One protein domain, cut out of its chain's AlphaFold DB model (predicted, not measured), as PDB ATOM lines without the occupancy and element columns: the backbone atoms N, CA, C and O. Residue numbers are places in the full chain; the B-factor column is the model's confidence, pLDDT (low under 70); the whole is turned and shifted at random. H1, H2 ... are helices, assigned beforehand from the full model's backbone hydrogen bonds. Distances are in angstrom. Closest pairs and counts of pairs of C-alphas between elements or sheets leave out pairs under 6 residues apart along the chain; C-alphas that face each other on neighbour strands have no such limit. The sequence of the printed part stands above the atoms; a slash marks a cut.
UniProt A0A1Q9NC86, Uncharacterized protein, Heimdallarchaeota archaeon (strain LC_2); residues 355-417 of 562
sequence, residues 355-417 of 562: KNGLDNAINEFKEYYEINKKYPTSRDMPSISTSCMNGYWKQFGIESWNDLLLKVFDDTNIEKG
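AT A GLANCE: This is residues 355 to 417 of the 562 residues of an uncharacterized protein of Heimdallarchaeota archaeon (strain LC_2) (UniProt A0A1Q9NC86). Long helix H1 runs along one side; short H3 packs crosswise on its middle, H2 meets H3, and H4 lies beyond. The printed part, 63 residues with helices H1 to H4 and no named strand, is all helix. It is compact: radius of gyration of the C-alphas 10.6 A, spans 29 by 23 by 21 A.

HOW THE PARTS SIT: H1, residues 355 to 372, touches H3, residues 401 to 409, with residues 362 to 366 alone, only just about perpendicular at 72 degrees; C-alphas 362 and 408 are closest, 5.8 A. H2, residues 382 to 389, touches H3, C-alphas 388 and 401 being closest, 5.8 A. H4, residues 414 to 417, is apart from H1 and H2. Every O i to N i+4 pair in H1, H2 and H3 is within hydrogen-bond range.

IN THESE COORDINATES: H1, 25.9 A long, begins at C-alpha 355 (-22.622, -18.130, -35.039); H4 ends at C-alpha 417 (1.287, -18.119, -40.594).

THE WHOLE: The printed part has no cut, link H2 to H3 is long, and residues 412 to 417 have pLDDT under 70.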
ATOM      1  N   LYS A 355     -23.215 -19.171 -35.892       92.38
ATOM      2  CA  LYS A 355     -22.622 -18.130 -35.039       92.38
ATOM      3  C   LYS A 355     -22.251 -18.666 -33.655       92.38
ATOM      4  O   LYS A 355     -21.102 -18.547 -33.259       92.38
ATOM      5  N   ASN A 356     -23.184 -19.352 -32.991       84.69
ATOM      6  CA  ASN A 356     -22.940 -19.959 -31.678       84.69
ATOM      7  C   ASN A 356     -21.745 -20.910 -31.714       84.69
ATOM      8  O   ASN A 356     -20.967 -20.971 -30.767       84.69
ATOM      9  N   GLY A 357     -21.571 -21.633 -32.823       88.00
ATOM     10  CA  GLY A 357     -20.437 -22.519 -32.939       88.00
ATOM     11  C   GLY A 357     -19.105 -21.844 -33.175       88.00
ATOM     12  O   GLY A 357     -18.090 -22.329 -32.682       88.00
ATOM     13  N   LEU A 358     -19.101 -20.707 -33.866       94.44
ATOM     14  CA  LEU A 358     -17.919 -19.859 -33.913       94.44
ATOM     15  C   LEU A 358     -17.566 -19.342 -32.510       94.44
ATOM     16  O   LEU A 358     -16.409 -19.427 -32.113       94.44
ATOM     17  N   ASP A 359     -18.555 -18.883 -31.741       93.19
ATOM     18  CA  ASP A 359     -18.342 -18.371 -30.380       93.19
ATOM     19  C   ASP A 359     -17.782 -19.460 -29.443       93.19
ATOM     20  O   ASP A 359     -16.825 -19.219 -28.703       93.19
ATOM     21  N   ASN A 360     -18.294 -20.692 -29.539       89.06
ATOM     22  CA  ASN A 360     -17.759 -21.844 -28.805       89.06
ATOM     23  C   ASN A 360     -16.303 -22.151 -29.186       89.06
ATOM     24  O   ASN A 360     -15.469 -22.340 -28.302       89.06
ATOM     25  N   ALA A 361     -15.978 -22.159 -30.486       94.19
ATOM     26  CA  ALA A 361     -14.606 -22.373 -30.949       94.19
ATOM     27  C   ALA A 361     -13.647 -21.299 -30.421       94.19
ATOM     28  O   ALA A 361     -12.526 -21.611 -30.025       94.19
ATOM     29  N   ILE A 362     -14.094 -20.039 -30.397       95.75
ATOM     30  CA  ILE A 362     -13.318 -18.912 -29.871       95.75
ATOM     31  C   ILE A 362     -13.018 -19.114 -28.381       95.75
ATOM     32  O   ILE A 362     -11.876 -18.921 -27.960       95.75
ATOM     33  N   ASN A 363     -14.014 -19.509 -27.587       94.31
ATOM     34  CA  ASN A 363     -13.835 -19.735 -26.152       94.31
ATOM     35  C   ASN A 363     -12.877 -20.900 -25.872       94.31
ATOM     36  O   ASN A 363     -11.964 -20.754 -25.063       94.31
ATOM     37  N   GLU A 364     -13.014 -22.009 -26.595       93.81
ATOM     38  CA  GLU A 364     -12.137 -23.172 -26.434       93.81
ATOM     39  C   GLU A 364     -10.693 -22.885 -26.866       93.81
ATOM     40  O   GLU A 364      -9.745 -23.346 -26.228       93.81
ATOM     41  N   PHE A 365     -10.493 -22.061 -27.903       95.06
ATOM     42  CA  PHE A 365      -9.161 -21.569 -28.263       95.06
ATOM     43  C   PHE A 365      -8.524 -20.793 -27.106       95.06
ATOM     44  O   PHE A 365      -7.362 -21.045 -26.773       95.06
ATOM     45  N   LYS A 366      -9.273 -19.871 -26.488       95.31
ATOM     46  CA  LYS A 366      -8.790 -19.072 -25.350       95.31
ATOM     47  C   LYS A 366      -8.444 -19.955 -24.156       95.31
ATOM     48  O   LYS A 366      -7.356 -19.823 -23.607       95.31
ATOM     49  N   GLU A 367      -9.321 -20.891 -23.804       93.62
ATOM     50  CA  GLU A 367      -9.099 -21.830 -22.700       93.62
ATOM     51  C   GLU A 367      -7.855 -22.700 -22.930       93.62
ATOM     52  O   GLU A 367      -6.989 -22.808 -22.059       93.62
ATOM     53  N   TYR A 368      -7.697 -23.255 -24.134       94.25
ATOM     54  CA  TYR A 368      -6.513 -24.041 -24.476       94.25
ATOM     55  C   TYR A 368      -5.225 -23.229 -24.359       94.25
ATOM     56  O   TYR A 368      -4.228 -23.744 -23.841       94.25
ATOM     57  N   TYR A 369      -5.227 -21.983 -24.841       93.50
ATOM     58  CA  TYR A 369      -4.070 -21.098 -24.735       93.50
ATOM     59  C   TYR A 369      -3.741 -20.791 -23.274       93.50
ATOM     60  O   TYR A 369      -2.573 -20.860 -22.888       93.50
ATOM     61  N   GLU A 370      -4.749 -20.523 -22.442       93.81
ATOM     62  CA  GLU A 370      -4.541 -20.264 -21.020       93.81
ATOM     63  C   GLU A 370      -3.888 -21.442 -20.295       93.81
ATOM     64  O   GLU A 370      -2.960 -21.230 -19.511       93.81
ATOM     65  N   ILE A 371      -4.308 -22.670 -20.605       91.94
ATOM     66  CA  ILE A 371      -3.775 -23.893 -19.990       91.94
ATOM     67  C   ILE A 371      -2.370 -24.217 -20.510       91.94
ATOM     68  O   ILE A 371      -1.469 -24.527 -19.733       91.94
ATOM     69  N   ASN A 372      -2.166 -24.165 -21.827       91.38
ATOM     70  CA  ASN A 372      -0.959 -24.710 -22.457       91.38
ATOM     71  C   ASN A 372       0.114 -23.657 -22.754       91.38
ATOM     72  O   ASN A 372       1.223 -24.021 -23.152       91.38
ATOM     73  N   LYS A 373      -0.221 -22.367 -22.633       91.75
ATOM     74  CA  LYS A 373       0.629 -21.220 -22.995       91.75
ATOM     75  C   LYS A 373       1.230 -21.332 -24.407       91.75
ATOM     76  O   LYS A 373       2.355 -20.910 -24.659       91.75
ATOM     77  N   LYS A 374       0.473 -21.924 -25.339       88.06
ATOM     78  CA  LYS A 374       0.809 -22.046 -26.768       88.06
ATOM     79  C   LYS A 374      -0.458 -22.016 -27.620       88.06
ATOM     80  O   LYS A 374      -1.517 -22.460 -27.178       88.06
ATOM     81  N   TYR A 375      -0.342 -21.550 -28.863       89.31
ATOM     82  CA  TYR A 375      -1.457 -21.569 -29.810       89.31
ATOM     83  C   TYR A 375      -1.863 -23.004 -30.177       89.31
ATOM     84  O   TYR A 375      -0.981 -23.823 -30.469       89.31
ATOM     85  N   PRO A 376      -3.172 -23.311 -30.245       92.00
ATOM     86  CA  PRO A 376      -3.625 -24.605 -30.722       92.00
ATOM     87  C   PRO A 376      -3.235 -24.809 -32.192       92.00
ATOM     88  O   PRO A 376      -3.221 -23.885 -33.019       92.00
ATOM     89  N   THR A 377      -2.908 -26.047 -32.538       91.12
ATOM     90  CA  THR A 377      -2.753 -26.506 -33.918       91.12
ATOM     91  C   THR A 377      -3.996 -27.273 -34.358       91.12
ATOM     92  O   THR A 377      -4.781 -27.748 -33.538       91.12
ATOM     93  N   SER A 378      -4.151 -27.484 -35.666       91.06
ATOM     94  CA  SER A 378      -5.257 -28.289 -36.202       91.06
ATOM     95  C   SER A 378      -5.301 -29.729 -35.668       91.06
ATOM     96  O   SER A 378      -6.333 -30.389 -35.767       91.06
ATOM     97  N   ARG A 379      -4.190 -30.234 -35.111       88.00
ATOM     98  CA  ARG A 379      -4.130 -31.547 -34.456       88.00
ATOM     99  C   ARG A 379      -4.634 -31.514 -33.020       88.00
ATOM    100  O   ARG A 379      -5.138 -32.532 -32.564       88.00
ATOM    101  N   ASP A 380      -4.486 -30.381 -32.341       89.69
ATOM    102  CA  ASP A 380      -4.937 -30.213 -30.961       89.69
ATOM    103  C   ASP A 380      -6.468 -30.119 -30.898       89.69
ATOM    104  O   ASP A 380      -7.071 -30.661 -29.979       89.69
ATOM    105  N   MET A 381      -7.106 -29.507 -31.909       92.88
ATOM    106  CA  MET A 381      -8.571 -29.362 -31.977       92.88
ATOM    107  C   MET A 381      -9.127 -29.773 -33.353       92.88
ATOM    108  O   MET A 381      -9.524 -28.931 -34.171       92.88
ATOM    109  N   PRO A 382      -9.172 -31.083 -33.649       89.50
ATOM    110  CA  PRO A 382      -9.557 -31.585 -34.967       89.50
ATOM    111  C   PRO A 382     -10.997 -31.224 -35.366       89.50
ATOM    112  O   PRO A 382     -11.265 -31.022 -36.553       89.50
ATOM    113  N   SER A 383     -11.921 -31.100 -34.407       88.56
ATOM    114  CA  SER A 383     -13.327 -30.745 -34.668       88.56
ATOM    115  C   SER A 383     -13.477 -29.305 -35.172       88.56
ATOM    116  O   SER A 383     -14.133 -29.065 -36.190       88.56
ATOM    117  N   ILE A 384     -12.791 -28.355 -34.529       93.06
ATOM    118  CA  ILE A 384     -12.738 -26.953 -34.970       93.06
ATOM    119  C   ILE A 384     -12.032 -26.856 -36.324       93.06
ATOM    120  O   ILE A 384     -12.524 -26.199 -37.239       93.06
ATOM    121  N   SER A 385     -10.928 -27.592 -36.504       93.38
ATOM    122  CA  SER A 385     -10.191 -27.586 -37.772       93.38
ATOM    123  C   SER A 385     -11.041 -28.091 -38.927       93.38
ATOM    124  O   SER A 385     -10.968 -27.541 -40.024       93.38
ATOM    125  N   THR A 386     -11.833 -29.133 -38.694       90.50
ATOM    126  CA  THR A 386     -12.761 -29.669 -39.693       90.50
ATOM    127  C   THR A 386     -13.827 -28.637 -40.051       90.50
ATOM    128  O   THR A 386     -14.152 -28.479 -41.224       90.50
ATOM    129  N   SER A 387     -14.301 -27.865 -39.074       92.38
ATOM    130  CA  SER A 387     -15.313 -26.822 -39.280       92.38
ATOM    131  C   SER A 387     -14.781 -25.627 -40.079       92.38
ATOM    132  O   SER A 387     -15.461 -25.171 -41.000       92.38
ATOM    133  N   CYS A 388     -13.533 -25.198 -39.830       92.62
ATOM    134  CA  CYS A 388     -12.827 -24.251 -40.702       92.62
ATOM    135  C   CYS A 388     -12.724 -24.788 -42.139       92.62
ATOM    136  O   CYS A 388     -13.078 -24.089 -43.080       92.62
ATOM    137  N   MET A 389     -12.250 -26.031 -42.317       88.94
ATOM    138  CA  MET A 389     -12.039 -26.626 -43.649       88.94
ATOM    139  C   MET A 389     -13.337 -26.793 -44.444       88.94
ATOM    140  O   MET A 389     -13.334 -26.608 -45.657       88.94
ATOM    141  N   ASN A 390     -14.440 -27.114 -43.766       89.31
ATOM    142  CA  ASN A 390     -15.756 -27.240 -44.389       89.31
ATOM    143  C   ASN A 390     -16.406 -25.880 -44.700       89.31
ATOM    144  O   ASN A 390     -17.485 -25.841 -45.288       89.31
ATOM    145  N   GLY A 391     -15.779 -24.762 -44.315       91.50
ATOM    146  CA  GLY A 391     -16.258 -23.416 -44.627       91.50
ATOM    147  C   GLY A 391     -17.494 -22.983 -43.834       91.50
ATOM    148  O   GLY A 391     -18.172 -22.040 -44.239       91.50
ATOM    149  N   TYR A 392     -17.790 -23.622 -42.697       93.00
ATOM    150  CA  TYR A 392     -18.991 -23.336 -41.895       93.00
ATOM    151  C   TYR A 392     -19.043 -21.914 -41.318       93.00
ATOM    152  O   TYR A 392     -20.114 -21.437 -40.937       93.00
ATOM    153  N   TRP A 393     -17.907 -21.215 -41.291       95.69
ATOM    154  CA  TRP A 393     -17.788 -19.850 -40.778       95.69
ATOM    155  C   TRP A 393     -17.397 -18.817 -41.830       95.69
ATOM    156  O   TRP A 393     -17.102 -17.671 -41.489       95.69
ATOM    157  N   LYS A 394     -17.468 -19.184 -43.114       94.31
ATOM    158  CA  LYS A 394     -17.147 -18.271 -44.215       94.31
ATOM    159  C   LYS A 394     -17.999 -16.999 -44.173       94.31
ATOM    160  O   LYS A 394     -17.483 -15.902 -44.344       94.31
ATOM    161  N   GLN A 395     -19.282 -17.133 -43.832       94.25
ATOM    162  CA  GLN A 395     -20.206 -16.003 -43.658       94.25
ATOM    163  C   GLN A 395     -19.830 -15.042 -42.511       94.25
ATOM    164  O   GLN A 395     -20.345 -13.931 -42.455       94.25
ATOM    165  N   PHE A 396     -18.934 -15.449 -41.608       94.75
ATOM    166  CA  PHE A 396     -18.413 -14.629 -40.508       94.75
ATOM    167  C   PHE A 396     -16.969 -14.157 -40.756       94.75
ATOM    168  O   PHE A 396     -16.318 -13.669 -39.833       94.75
ATOM    169  N   GLY A 397     -16.457 -14.318 -41.982       92.12
ATOM    170  CA  GLY A 397     -15.101 -13.918 -42.365       92.12
ATOM    171  C   GLY A 397     -14.000 -14.894 -41.944       92.12
ATOM    172  O   GLY A 397     -12.836 -14.511 -41.933       92.12
ATOM    173  N   ILE A 398     -14.344 -16.137 -41.587       95.38
ATOM    174  CA  ILE A 398     -13.379 -17.173 -41.197       95.38
ATOM    175  C   ILE A 398     -13.340 -18.242 -42.291       95.38
ATOM    176  O   ILE A 398     -14.197 -19.127 -42.342       95.38
ATOM    177  N   GLU A 399     -12.355 -18.155 -43.184       91.44
ATOM    178  CA  GLU A 399     -12.198 -19.088 -44.311       91.44
ATOM    179  C   GLU A 399     -11.177 -20.194 -44.026       91.44
ATOM    180  O   GLU A 399     -11.132 -21.216 -44.712       91.44
ATOM    181  N   SER A 400     -10.342 -20.004 -43.009       92.12
ATOM    182  CA  SER A 400      -9.246 -20.898 -42.674       92.12
ATOM    183  C   SER A 400      -8.985 -20.965 -41.168       92.12
ATOM    184  O   SER A 400      -9.470 -20.159 -40.376       92.12
ATOM    185  N   TRP A 401      -8.158 -21.934 -40.765       93.25
ATOM    186  CA  TRP A 401      -7.660 -22.054 -39.390       93.25
ATOM    187  C   TRP A 401      -6.911 -20.796 -38.923       93.25
ATOM    188  O   TRP A 401      -6.995 -20.411 -37.761       93.25
ATOM    189  N   ASN A 402      -6.181 -20.140 -39.832       86.88
ATOM    190  CA  ASN A 402      -5.428 -18.931 -39.506       86.88
ATOM    191  C   ASN A 402      -6.344 -17.726 -39.307       86.88
ATOM    192  O   ASN A 402      -6.051 -16.915 -38.436       86.88
ATOM    193  N   ASP A 403      -7.442 -17.632 -40.058       89.06
ATOM    194  CA  ASP A 403      -8.423 -16.560 -39.859       89.06
ATOM    195  C   ASP A 403      -9.082 -16.691 -38.487       89.06
ATOM    196  O   ASP A 403      -9.286 -15.692 -37.806       89.06
ATOM    197  N   LEU A 404      -9.345 -17.927 -38.038       94.38
ATOM    198  CA  LEU A 404      -9.851 -18.171 -36.691       94.38
ATOM    199  C   LEU A 404      -8.826 -17.784 -35.620       94.38
ATOM    200  O   LEU A 404      -9.180 -17.102 -34.667       94.38
ATOM    201  N   LEU A 405      -7.559 -18.176 -35.776       92.12
ATOM    202  CA  LEU A 405      -6.499 -17.763 -34.850       92.12
ATOM    203  C   LEU A 405      -6.384 -16.238 -34.769       92.12
ATOM    204  O   LEU A 405      -6.400 -15.693 -33.668       92.12
ATOM    205  N   LEU A 406      -6.363 -15.570 -35.927       87.56
ATOM    206  CA  LEU A 406      -6.333 -14.113 -36.018       87.56
ATOM    207  C   LEU A 406      -7.550 -13.504 -35.316       87.56
ATOM    208  O   LEU A 406      -7.411 -12.547 -34.572       87.56
ATOM    209  N   LYS A 407      -8.739 -14.085 -35.498       94.44
ATOM    210  CA  LYS A 407      -9.968 -13.622 -34.848       94.44
ATOM    211  C   LYS A 407      -9.936 -13.759 -33.323       94.44
ATOM    212  O   LYS A 407     -10.571 -12.959 -32.643       94.44
ATOM    213  N   VAL A 408      -9.280 -14.793 -32.796       95.06
ATOM    214  CA  VAL A 408      -9.259 -15.087 -31.354       95.06
ATOM    215  C   VAL A 408      -8.168 -14.311 -30.626       95.06
ATOM    216  O   VAL A 408      -8.409 -13.824 -29.521       95.06
ATOM    217  N   PHE A 409      -6.976 -14.241 -31.214       91.38
ATOM    218  CA  PHE A 409      -5.766 -13.770 -30.541       91.38
ATOM    219  C   PHE A 409      -5.213 -12.465 -31.118       91.38
ATOM    220  O   PHE A 409      -4.179 -12.003 -30.647       91.38
ATOM    221  N   ASP A 410      -5.843 -11.915 -32.163       85.94
ATOM    222  CA  ASP A 410      -5.276 -10.853 -33.007       85.94
ATOM    223  C   ASP A 410      -3.866 -11.200 -33.534       85.94
ATOM    224  O   ASP A 410      -3.078 -10.339 -33.922       85.94
ATOM    225  N   ASP A 411      -3.556 -12.501 -33.581       72.94
ATOM    226  CA  ASP A 411      -2.271 -13.062 -33.972       72.94
ATOM    227  C   ASP A 411      -2.483 -14.421 -34.655       72.94
ATOM    228  O   ASP A 411      -3.459 -15.135 -34.419       72.94
ATOM    229  N   THR A 412      -1.571 -14.801 -35.543       65.38
ATOM    230  CA  THR A 412      -1.621 -16.108 -36.218       65.38
ATOM    231  C   THR A 412      -0.631 -17.050 -35.555       65.38
ATOM    232  O   THR A 412       0.359 -16.595 -35.012       65.38
ATOM    233  N   ASN A 413      -0.833 -18.370 -35.608       55.69
ATOM    234  CA  ASN A 413       0.165 -19.322 -35.108       55.69
ATOM    235  C   ASN A 413       1.408 -19.217 -36.010       55.69
ATOM    236  O   ASN A 413       1.468 -19.762 -37.122       55.69
ATOM    237  N   ILE A 414       2.334 -18.384 -35.535       51.12
ATOM    238  CA  ILE A 414       3.298 -17.633 -36.323       51.12
ATOM    239  C   ILE A 414       4.105 -18.607 -37.180       51.12
ATOM    240  O   ILE A 414       4.078 -18.473 -38.392       51.12
ATOM    241  N   GLU A 415       4.656 -19.706 -36.670       53.69
ATOM    242  CA  GLU A 415       5.551 -20.570 -37.469       53.69
ATOM    243  C   GLU A 415       4.982 -21.118 -38.800       53.69
ATOM    244  O   GLU A 415       5.754 -21.379 -39.730       53.69
ATOM    245  N   LYS A 416       3.652 -21.232 -38.957       53.94
ATOM    246  CA  LYS A 416       2.999 -21.577 -40.243       53.94
ATOM    247  C   LYS A 416       2.227 -20.417 -40.894       53.94
ATOM    248  O   LYS A 416       1.807 -20.553 -42.045       53.94
ATOM    249  N   GLY A 417       2.071 -19.291 -40.196       54.56
ATOM    250  CA  GLY A 417       1.287 -18.119 -40.594       54.56
ATOM    251  C   GLY A 417       2.075 -16.828 -40.858       54.56
ATOM    252  O   GLY A 417       1.523 -15.981 -41.556       54.56
TER     253      GLY A 417